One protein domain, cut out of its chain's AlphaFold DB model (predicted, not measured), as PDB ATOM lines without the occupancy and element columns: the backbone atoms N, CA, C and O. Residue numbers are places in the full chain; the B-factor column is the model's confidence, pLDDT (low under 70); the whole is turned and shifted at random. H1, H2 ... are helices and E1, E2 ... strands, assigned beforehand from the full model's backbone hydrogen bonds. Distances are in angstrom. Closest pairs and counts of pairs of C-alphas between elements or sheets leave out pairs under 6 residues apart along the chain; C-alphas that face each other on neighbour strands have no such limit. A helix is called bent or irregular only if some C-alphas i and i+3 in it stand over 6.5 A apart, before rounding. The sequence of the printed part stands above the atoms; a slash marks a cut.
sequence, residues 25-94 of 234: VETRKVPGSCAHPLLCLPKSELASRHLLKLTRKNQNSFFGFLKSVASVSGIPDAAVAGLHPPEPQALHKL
ATOM      1  N   VAL A  25      47.742 -28.926 -17.111       71.75
ATOM      2  CA  VAL A  25      48.535 -27.698 -17.238       71.75
ATOM      3  C   VAL A  25      49.895 -27.911 -16.602       71.75
ATOM      4  O   VAL A  25      49.987 -28.442 -15.494       71.75
ATOM      5  N   GLU A  26      50.956 -27.498 -17.290       72.88
ATOM      6  CA  GLU A  26      52.285 -27.441 -16.693       72.88
ATOM      7  C   GLU A  26      52.473 -26.123 -15.946       72.88
ATOM      8  O   GLU A  26      52.259 -25.031 -16.466       72.88
ATOM      9  N   THR A  27      52.878 -26.238 -14.688       74.75
ATOM     10  CA  THR A  27      53.191 -25.120 -13.796       74.75
ATOM     11  C   THR A  27      54.569 -25.345 -13.195       74.75
ATOM     12  O   THR A  27      55.060 -26.472 -13.161       74.75
ATOM     13  N   ARG A  28      55.207 -24.297 -12.678       73.31
ATOM     14  CA  ARG A  28      56.462 -24.449 -11.937       73.31
ATOM     15  C   ARG A  28      56.168 -24.734 -10.466       73.31
ATOM     16  O   ARG A  28      55.558 -23.923  -9.775       73.31
ATOM     17  N   LYS A  29      56.621 -25.884  -9.969       75.44
ATOM     18  CA  LYS A  29      56.699 -26.184  -8.539       75.44
ATOM     19  C   LYS A  29      57.928 -25.481  -7.977       75.44
ATOM     20  O   LYS A  29      59.058 -25.793  -8.343       75.44
ATOM     21  N   VAL A  30      57.691 -24.516  -7.100       78.12
ATOM     22  CA  VAL A  30      58.743 -23.789  -6.387       78.12
ATOM     23  C   VAL A  30      59.016 -24.501  -5.052       78.12
ATOM     24  O   VAL A  30      58.057 -24.971  -4.433       78.12
ATOM     25  N   PRO A  31      60.277 -24.610  -4.587       75.75
ATOM     26  CA  PRO A  31      60.579 -25.167  -3.270       75.75
ATOM     27  C   PRO A  31      59.806 -24.454  -2.153       75.75
ATOM     28  O   PRO A  31      59.718 -23.227  -2.149       75.75
ATOM     29  N   GLY A  32      59.283 -25.209  -1.181       70.12
ATOM     30  CA  GLY A  32      58.497 -24.650  -0.069       70.12
ATOM     31  C   GLY A  32      59.284 -23.690   0.832       70.12
ATOM     32  O   GLY A  32      58.697 -22.831   1.475       70.12
ATOM     33  N   SER A  33      60.615 -23.783   0.824       76.88
ATOM     34  CA  SER A  33      61.532 -22.889   1.541       76.88
ATOM     35  C   SER A  33      61.828 -21.578   0.800       76.88
ATOM     36  O   SER A  33      62.780 -20.876   1.137       76.88
ATOM     37  N   CYS A  34      61.092 -21.269  -0.269       71.06
ATOM     38  CA  CYS A  34      61.363 -20.102  -1.091       71.06
ATOM     39  C   CYS A  34      60.673 -18.843  -0.551       71.06
ATOM     40  O   CYS A  34      59.449 -18.762  -0.541       71.06
ATOM     41  N   ALA A  35      61.461 -17.827  -0.191       73.81
ATOM     42  CA  ALA A  35      60.940 -16.538   0.269       73.81
ATOM     43  C   ALA A  35      60.230 -15.731  -0.838       73.81
ATOM     44  O   ALA A  35      59.308 -14.974  -0.551       73.81
ATOM     45  N   HIS A  36      60.639 -15.892  -2.104       69.56
ATOM     46  CA  HIS A  36      60.027 -15.193  -3.235       69.56
ATOM     47  C   HIS A  36      60.018 -16.067  -4.505       69.56
ATOM     48  O   HIS A  36      61.095 -16.401  -5.003       69.56
ATOM     49  N   PRO A  37      58.850 -16.395  -5.098       59.91
ATOM     50  CA  PRO A  37      58.741 -17.337  -6.219       59.91
ATOM     51  C   PRO A  37      59.673 -17.049  -7.403       59.91
ATOM     52  O   PRO A  37      60.254 -17.978  -7.962       59.91
ATOM     53  N   LEU A  38      59.872 -15.769  -7.743       67.00
ATOM     54  CA  LEU A  38      60.764 -15.364  -8.838       67.00
ATOM     55  C   LEU A  38      62.245 -15.687  -8.571       67.00
ATOM     56  O   LEU A  38      62.963 -16.037  -9.502       67.00
ATOM     57  N   LEU A  39      62.698 -15.643  -7.313       72.88
ATOM     58  CA  LEU A  39      64.094 -15.928  -6.952       72.88
ATOM     59  C   LEU A  39      64.421 -17.425  -7.012       72.88
ATOM     60  O   LEU A  39      65.583 -17.815  -7.096       72.88
ATOM     61  N   CYS A  40      63.396 -18.272  -6.990       75.44
ATOM     62  CA  CYS A  40      63.546 -19.721  -7.028       75.44
ATOM     63  C   CYS A  40      63.141 -20.329  -8.366       75.44
ATOM     64  O   CYS A  40      63.117 -21.553  -8.480       75.44
ATOM     65  N   LEU A  41      62.872 -19.510  -9.389       69.00
ATOM     66  CA  LEU A  41      62.655 -19.995 -10.750       69.00
ATOM     67  C   LEU A  41      63.777 -20.937 -11.227       69.00
ATOM     68  O   LEU A  41      63.431 -21.994 -11.760       69.00
ATOM     69  N   PRO A  42      65.078 -20.676 -10.964       72.25
ATOM     70  CA  PRO A  42      66.146 -21.601 -11.358       72.25
ATOM     71  C   PRO A  42      66.087 -22.964 -10.656       72.25
ATOM     72  O   PRO A  42      66.582 -23.951 -11.186       72.25
ATOM     73  N   LYS A  43      65.480 -23.025  -9.464       71.44
ATOM     74  CA  LYS A  43      65.319 -24.245  -8.653       71.44
ATOM     75  C   LYS A  43      63.924 -24.860  -8.782       71.44
ATOM     76  O   LYS A  43      63.576 -25.756  -8.020       71.44
ATOM     77  N   SER A  44      63.096 -24.323  -9.674       73.94
ATOM     78  CA  SER A  44      61.722 -24.778  -9.843       73.94
ATOM     79  C   SER A  44      61.643 -25.938 -10.827       73.94
ATOM     80  O   SER A  44      62.334 -25.954 -11.846       73.94
ATOM     81  N   GLU A  45      60.759 -26.885 -10.539       74.06
ATOM     82  CA  GLU A  45      60.529 -28.065 -11.370       74.06
ATOM     83  C   GLU A  45      59.209 -27.932 -12.128       74.06
ATOM     84  O   GLU A  45      58.250 -27.347 -11.623       74.06
ATOM     85  N   LEU A  46      59.128 -28.476 -13.343       73.12
ATOM     86  CA  LEU A  46      57.866 -28.513 -14.082       73.12
ATOM     87  C   LEU A  46      56.939 -29.591 -13.511       73.12
ATOM     88  O   LEU A  46      57.266 -30.776 -13.457       73.12
ATOM     89  N   ALA A  47      55.741 -29.167 -13.134       71.38
ATOM     90  CA  ALA A  47      54.706 -29.966 -12.507       71.38
ATOM     91  C   ALA A  47      53.423 -29.896 -13.339       71.38
ATOM     92  O   ALA A  47      52.865 -28.812 -13.524       71.38
ATOM     93  N   SER A  48      52.932 -31.050 -13.800       76.81
ATOM     94  CA  SER A  48      51.614 -31.128 -14.439       76.81
ATOM     95  C   SER A  48      50.538 -31.222 -13.381       76.81
ATOM     96  O   SER A  48      50.713 -31.896 -12.367       76.81
ATOM     97  N   ARG A  49      49.421 -30.552 -13.623       76.69
ATOM     98  CA  ARG A  49      48.291 -30.490 -12.699       76.69
ATOM     99  C   ARG A  49      46.997 -30.745 -13.435       76.69
ATOM    100  O   ARG A  49      46.853 -30.333 -14.584       76.69
ATOM    101  N   HIS A  50      46.070 -31.412 -12.760       76.94
ATOM    102  CA  HIS A  50      44.800 -31.810 -13.349       76.94
ATOM    103  C   HIS A  50      43.815 -30.635 -13.345       76.94
ATOM    104  O   HIS A  50      43.231 -30.303 -12.313       76.94
ATOM    105  N   LEU A  51      43.607 -29.995 -14.496       75.25
ATOM    106  CA  LEU A  51      42.722 -28.835 -14.632       75.25
ATOM    107  C   LEU A  51      41.267 -29.167 -14.304       75.25
ATOM    108  O   LEU A  51      40.548 -28.299 -13.814       75.25
ATOM    109  N   LEU A  52      40.832 -30.421 -14.477       72.69
ATOM    110  CA  LEU A  52      39.465 -30.800 -14.099       72.69
ATOM    111  C   LEU A  52      39.227 -30.818 -12.584       72.69
ATOM    112  O   LEU A  52      38.079 -30.841 -12.159       72.69
ATOM    113  N   LYS A  53      40.286 -30.733 -11.767       76.19
ATOM    114  CA  LYS A  53      40.160 -30.543 -10.314       76.19
ATOM    115  C   LYS A  53      39.936 -29.078  -9.915       76.19
ATOM    116  O   LYS A  53      39.713 -28.793  -8.742       76.19
ATOM    117  N   LEU A  54      39.985 -28.132 -10.859       77.25
ATOM    118  CA  LEU A  54      39.590 -26.748 -10.595       77.25
ATOM    119  C   LEU A  54      38.080 -26.649 -10.366       77.25
ATOM    120  O   LEU A  54      37.293 -27.375 -10.967       77.25
ATOM    121  N   THR A  55      37.663 -25.670  -9.563       80.81
ATOM    122  CA  THR A  55      36.247 -25.290  -9.483       80.81
ATOM    123  C   THR A  55      35.746 -24.835 -10.856       80.81
ATOM    124  O   THR A  55      36.506 -24.267 -11.643       80.81
ATOM    125  N   ARG A  56      34.449 -25.001 -11.140       79.44
ATOM    126  CA  ARG A  56      33.843 -24.583 -12.420       79.44
ATOM    127  C   ARG A  56      34.132 -23.115 -12.770       79.44
ATOM    128  O   ARG A  56      34.392 -22.794 -13.924       79.44
ATOM    129  N   LYS A  57      34.152 -22.229 -11.764       81.00
ATOM    130  CA  LYS A  57      34.538 -20.814 -11.921       81.00
ATOM    131  C   LYS A  57      35.974 -20.676 -12.441       81.00
ATOM    132  O   LYS A  57      36.205 -19.951 -13.405       81.00
ATOM    133  N   ASN A  58      36.921 -21.389 -11.831       78.06
ATOM    134  CA  ASN A  58      38.329 -21.329 -12.214       78.06
ATOM    135  C   ASN A  58      38.591 -22.017 -13.561       78.06
ATOM    136  O   ASN A  58      39.392 -21.511 -14.340       78.06
ATOM    137  N   GLN A  59      37.885 -23.110 -13.872       77.62
ATOM    138  CA  GLN A  59      37.916 -23.737 -15.197       77.62
ATOM    139  C   GLN A  59      37.455 -22.754 -16.277       77.62
ATOM    140  O   GLN A  59      38.166 -22.542 -17.252       77.62
ATOM    141  N   ASN A  60      36.310 -22.094 -16.081       79.00
ATOM    142  CA  ASN A  60      35.787 -21.112 -17.033       79.00
ATOM    143  C   ASN A  60      36.749 -19.934 -17.236       79.00
ATOM    144  O   ASN A  60      36.955 -19.507 -18.368       79.00
ATOM    145  N   SER A  61      37.359 -19.428 -16.159       79.06
ATOM    146  CA  SER A  61      38.381 -18.378 -16.246       79.06
ATOM    147  C   SER A  61      39.612 -18.850 -17.026       79.06
ATOM    148  O   SER A  61      40.067 -18.147 -17.926       79.06
ATOM    149  N   PHE A  62      40.102 -20.062 -16.752       79.81
ATOM    150  CA  PHE A  62      41.241 -20.656 -17.449       79.81
ATOM    151  C   PHE A  62      40.963 -20.869 -18.947       79.81
ATOM    152  O   PHE A  62      41.754 -20.452 -19.789       79.81
ATOM    153  N   PHE A  63      39.821 -21.464 -19.305       79.94
ATOM    154  CA  PHE A  63      39.436 -21.659 -20.706       79.94
ATOM    155  C   PHE A  63      39.135 -20.344 -21.422       79.94
ATOM    156  O   PHE A  63      39.449 -20.216 -22.604       79.94
ATOM    157  N   GLY A  64      38.563 -19.363 -20.721       79.25
ATOM    158  CA  GLY A  64      38.387 -18.007 -21.231       79.25
ATOM    159  C   GLY A  64      39.729 -17.385 -21.608       79.25
ATOM    160  O   GLY A  64      39.888 -16.930 -22.736       79.25
ATOM    161  N   PHE A  65      40.718 -17.472 -20.713       80.12
ATOM    162  CA  PHE A  65      42.083 -17.027 -20.980       80.12
ATOM    163  C   PHE A  65      42.707 -17.752 -22.182       80.12
ATOM    164  O   PHE A  65      43.190 -17.090 -23.095       80.12
ATOM    165  N   LEU A  66      42.643 -19.091 -22.238       77.06
ATOM    166  CA  LEU A  66      43.168 -19.854 -23.379       77.06
ATOM    167  C   LEU A  66      42.511 -19.456 -24.701       77.06
ATOM    168  O   LEU A  66      43.207 -19.297 -25.699       77.06
ATOM    169  N   LYS A  67      41.187 -19.271 -24.710       75.56
ATOM    170  CA  LYS A  67      40.447 -18.824 -25.894       75.56
ATOM    171  C   LYS A  67      40.914 -17.441 -26.342       75.56
ATOM    172  O   LYS A  67      41.112 -17.233 -27.535       75.56
ATOM    173  N   SER A  68      41.118 -16.520 -25.400       72.88
ATOM    174  CA  SER A  68      41.633 -15.185 -25.697       72.88
ATOM    175  C   SER A  68      43.057 -15.236 -26.255       72.88
ATOM    176  O   SER A  68      43.296 -14.640 -27.299       72.88
ATOM    177  N   VAL A  69      43.972 -16.002 -25.651       72.56
ATOM    178  CA  VAL A  69      45.345 -16.176 -26.167       72.56
ATOM    179  C   VAL A  69      45.339 -16.810 -27.558       72.56
ATOM    180  O   VAL A  69      45.992 -16.301 -28.463       72.56
ATOM    181  N   ALA A  70      44.568 -17.882 -27.759       68.94
ATOM    182  CA  ALA A  70      44.482 -18.585 -29.039       68.94
ATOM    183  C   ALA A  70      43.889 -17.722 -30.165       68.94
ATOM    184  O   ALA A  70      44.144 -17.985 -31.337       68.94
ATOM    185  N   SER A  71      43.102 -16.696 -29.823       68.44
ATOM    186  CA  SER A  71      42.541 -15.750 -30.793       68.44
ATOM    187  C   SER A  71      43.517 -14.654 -31.238       68.44
ATOM    188  O   SER A  71      43.240 -13.959 -32.214       68.44
ATOM    189  N   VAL A  72      44.662 -14.500 -30.562       68.69
ATOM    190  CA  VAL A  72      45.700 -13.532 -30.939       68.69
ATOM    191  C   VAL A  72      46.649 -14.179 -31.952       68.69
ATOM    192  O   VAL A  72      47.515 -14.979 -31.608       68.69
ATOM    193  N   SER A  73      46.492 -13.815 -33.224       55.03
ATOM    194  CA  SER A  73      47.405 -14.205 -34.304       55.03
ATOM    195  C   SER A  73      48.669 -13.345 -34.278       55.03
ATOM    196  O   SER A  73      48.562 -12.136 -34.451       55.03
ATOM    197  N   GLY A  74      49.844 -13.973 -34.142       57.22
ATOM    198  CA  GLY A  74      51.154 -13.308 -34.177       57.22
ATOM    199  C   GLY A  74      51.306 -12.323 -33.023       57.22
ATOM    200  O   GLY A  74      50.909 -11.180 -33.153       57.22
ATOM    201  N   ILE A  75      51.827 -12.779 -31.883       54.97
ATOM    202  CA  ILE A  75      51.700 -12.097 -30.588       54.97
ATOM    203  C   ILE A  75      52.772 -10.999 -30.412       54.97
ATOM    204  O   ILE A  75      53.910 -11.334 -30.090       54.97
ATOM    205  N   PRO A  76      52.456  -9.694 -30.544       60.41
ATOM    206  CA  PRO A  76      53.205  -8.653 -29.853       60.41
ATOM    207  C   PRO A  76      52.802  -8.639 -28.372       60.41
ATOM    208  O   PRO A  76      51.622  -8.782 -28.049       60.41
ATOM    209  N   ASP A  77      53.756  -8.410 -27.467       55.69
ATOM    210  CA  ASP A  77      53.541  -8.426 -26.005       55.69
ATOM    211  C   ASP A  77      52.366  -7.538 -25.543       55.69
ATOM    212  O   ASP A  77      51.642  -7.873 -24.602       55.69
ATOM    213  N   ALA A  78      52.106  -6.439 -26.260       61.12
ATOM    214  CA  ALA A  78      50.984  -5.537 -26.005       61.12
ATOM    215  C   ALA A  78      49.603  -6.211 -26.141       61.12
ATOM    216  O   ALA A  78      48.674  -5.849 -25.422       61.12
ATOM    217  N   ALA A  79      49.462  -7.213 -27.017       58.75
ATOM    218  CA  ALA A  79      48.209  -7.945 -27.211       58.75
ATOM    219  C   ALA A  79      47.890  -8.898 -26.043       58.75
ATOM    220  O   ALA A  79      46.734  -9.271 -25.846       58.75
ATOM    221  N   VAL A  80      48.897  -9.267 -25.244       57.19
ATOM    222  CA  VAL A  80      48.748 -10.140 -24.066       57.19
ATOM    223  C   VAL A  80      48.547  -9.327 -22.785       57.19
ATOM    224  O   VAL A  80      47.964  -9.834 -21.830       57.19
ATOM    225  N   ALA A  81      48.965  -8.058 -22.759       60.12
ATOM    226  CA  ALA A  81      48.952  -7.209 -21.564       60.12
ATOM    227  C   ALA A  81      47.552  -6.979 -20.955       60.12
ATOM    228  O   ALA A  81      47.440  -6.747 -19.753       60.12
ATOM    229  N   GLY A  82      46.487  -7.062 -21.761       60.47
ATOM    230  CA  GLY A  82      45.094  -6.954 -21.302       60.47
ATOM    231  C   GLY A  82      44.451  -8.282 -20.886       60.47
ATOM    232  O   GLY A  82      43.299  -8.298 -20.456       60.47
ATOM    233  N   LEU A  83      45.155  -9.407 -21.036       63.22
ATOM    234  CA  LEU A  83      44.638 -10.711 -20.647       63.22
ATOM    235  C   LEU A  83      44.868 -10.922 -19.155       63.22
ATOM    236  O   LEU A  83      45.981 -10.787 -18.657       63.22
ATOM    237  N   HIS A  84      43.812 -11.297 -18.440       67.31
ATOM    238  CA  HIS A  84      43.915 -11.676 -17.038       67.31
ATOM    239  C   HIS A  84      44.225 -13.172 -16.953       67.31
ATOM    240  O   HIS A  84      43.313 -13.984 -17.154       67.31
ATOM    241  N   PRO A  85      45.486 -13.573 -16.692       66.44
ATOM    242  CA  PRO A  85      45.775 -14.974 -16.470       66.44
ATOM    243  C   PRO A  85      45.007 -15.455 -15.231       66.44
ATOM    244  O   PRO A  85      44.808 -14.687 -14.284       66.44
ATOM    245  N   PRO A  86      44.582 -16.726 -15.210       66.94
ATOM    246  CA  PRO A  86      44.004 -17.320 -14.015       66.94
ATOM    247  C   PRO A  86      44.992 -17.184 -12.853       66.94
ATOM    248  O   PRO A  86      46.201 -17.318 -13.049       66.94
ATOM    249  N   GLU A  87      44.480 -16.924 -11.646       71.12
ATOM    250  CA  GLU A  87      45.318 -16.716 -10.464       71.12
ATOM    251  C   GLU A  87      46.332 -17.867 -10.309       71.12
ATOM    252  O   GLU A  87      45.927 -19.013 -10.076       71.12
ATOM    253  N   PRO A  88      47.653 -17.601 -10.384       66.06
ATOM    254  CA  PRO A  88      48.672 -18.653 -10.329       66.06
ATOM    255  C   PRO A  88      48.571 -19.517  -9.065       66.06
ATOM    256  O   PRO A  88      48.843 -20.717  -9.077       66.06
ATOM    257  N   GLN A  89      48.101 -18.914  -7.972       69.38
ATOM    258  CA  GLN A  89      47.874 -19.571  -6.688       69.38
ATOM    259  C   GLN A  89      46.789 -20.652  -6.769       69.38
ATOM    260  O   GLN A  89      46.919 -21.689  -6.122       69.38
ATOM    261  N   ALA A  90      45.739 -20.446  -7.570       69.69
ATOM    262  CA  ALA A  90      44.690 -21.441  -7.774       69.69
ATOM    263  C   ALA A  90      45.229 -22.672  -8.514       69.69
ATOM    264  O   ALA A  90      44.896 -23.797  -8.149       69.69
ATOM    265  N   LEU A  91      46.119 -22.470  -9.493       69.06
ATOM    266  CA  LEU A  91      46.782 -23.568 -10.195       69.06
ATOM    267  C   LEU A  91      47.757 -24.310  -9.275       69.06
ATOM    268  O   LEU A  91      47.787 -25.534  -9.279       69.06
ATOM    269  N   HIS A  92      48.513 -23.602  -8.432       72.69
ATOM    270  CA  HIS A  92      49.497 -24.218  -7.534       72.69
ATOM    271  C   HIS A  92      48.887 -25.085  -6.420       72.69
ATOM    272  O   HIS A  92      49.588 -25.937  -5.872       72.69
ATOM    273  N   LYS A  93      47.598 -24.890  -6.111       73.38
ATOM    274  CA  LYS A  93      46.833 -25.691  -5.143       73.38
ATOM    275  C   LYS A  93      46.281 -26.997  -5.720       73.38
ATOM    276  O   LYS A  93      45.836 -27.834  -4.948       73.38
ATOM    277  N   LEU A  94      46.280 -27.171  -7.043       70.56
ATOM    278  CA  LEU A  94      45.794 -28.409  -7.654       70.56
ATOM    279  C   LEU A  94      46.739 -29.564  -7.348       70.56
ATOM    280  O   LEU A  94      47.959 -29.389  -7.405       70.56
TER     281      LEU A  94
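This is residues 25 to 94 of the 234 residues of an uncharacterized protein of Cognatishimia activa (UniProt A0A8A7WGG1). A loose V: one arm is the two-stranded ribbon E1 E2 with H1 at its far end, the other is the long helix H2 with H3 near its end, and short H4 lies between the arms. The 70 printed residues hold E1, H1, E2, H2, H3, H4 in that order, a mixed class with an antiparallel sheet. The whole is loose, radius of gyration of the C-alphas 13.8 A, spanning 38 by 29 by 16 A.

E1 is residues 25 to 29, from C-alpha 25 at (48.535, -27.698, -17.238); H1 37 to 43; E2 45 to 50, 16.3 A; H2 56 to 70, 20.6 A; H3 77 to 80; H4 88 to 92, ending at C-alpha 92 (49.497, -24.218, -7.534).

E1 and E2 are antiparallel at 138 degrees; N 27 and O 47 are 2.8 A apart, within hydrogen-bond range. The closest C-alphas of E1 and H4, Thr 27 and His 92, are 7.3 A apart. H2 and H4 are close but not clearly touching, closest C-alphas Asn 58 and Ala 90, 7.8 A. H1 is irregular, C-alphas 39 and 42 being 7.5 A apart. Every O i to N i+4 pair is within range in H2 and H4, 1 of 3 in H1, with 3 of 4 O i to N i+3 pairs; H3 is too short for one.

The farthest C-alphas, Ser 33 and Ser 73, are 39.5 A apart. The printed part has no cut and no long link. Residues 70 to 86 are among those with pLDDT under 70.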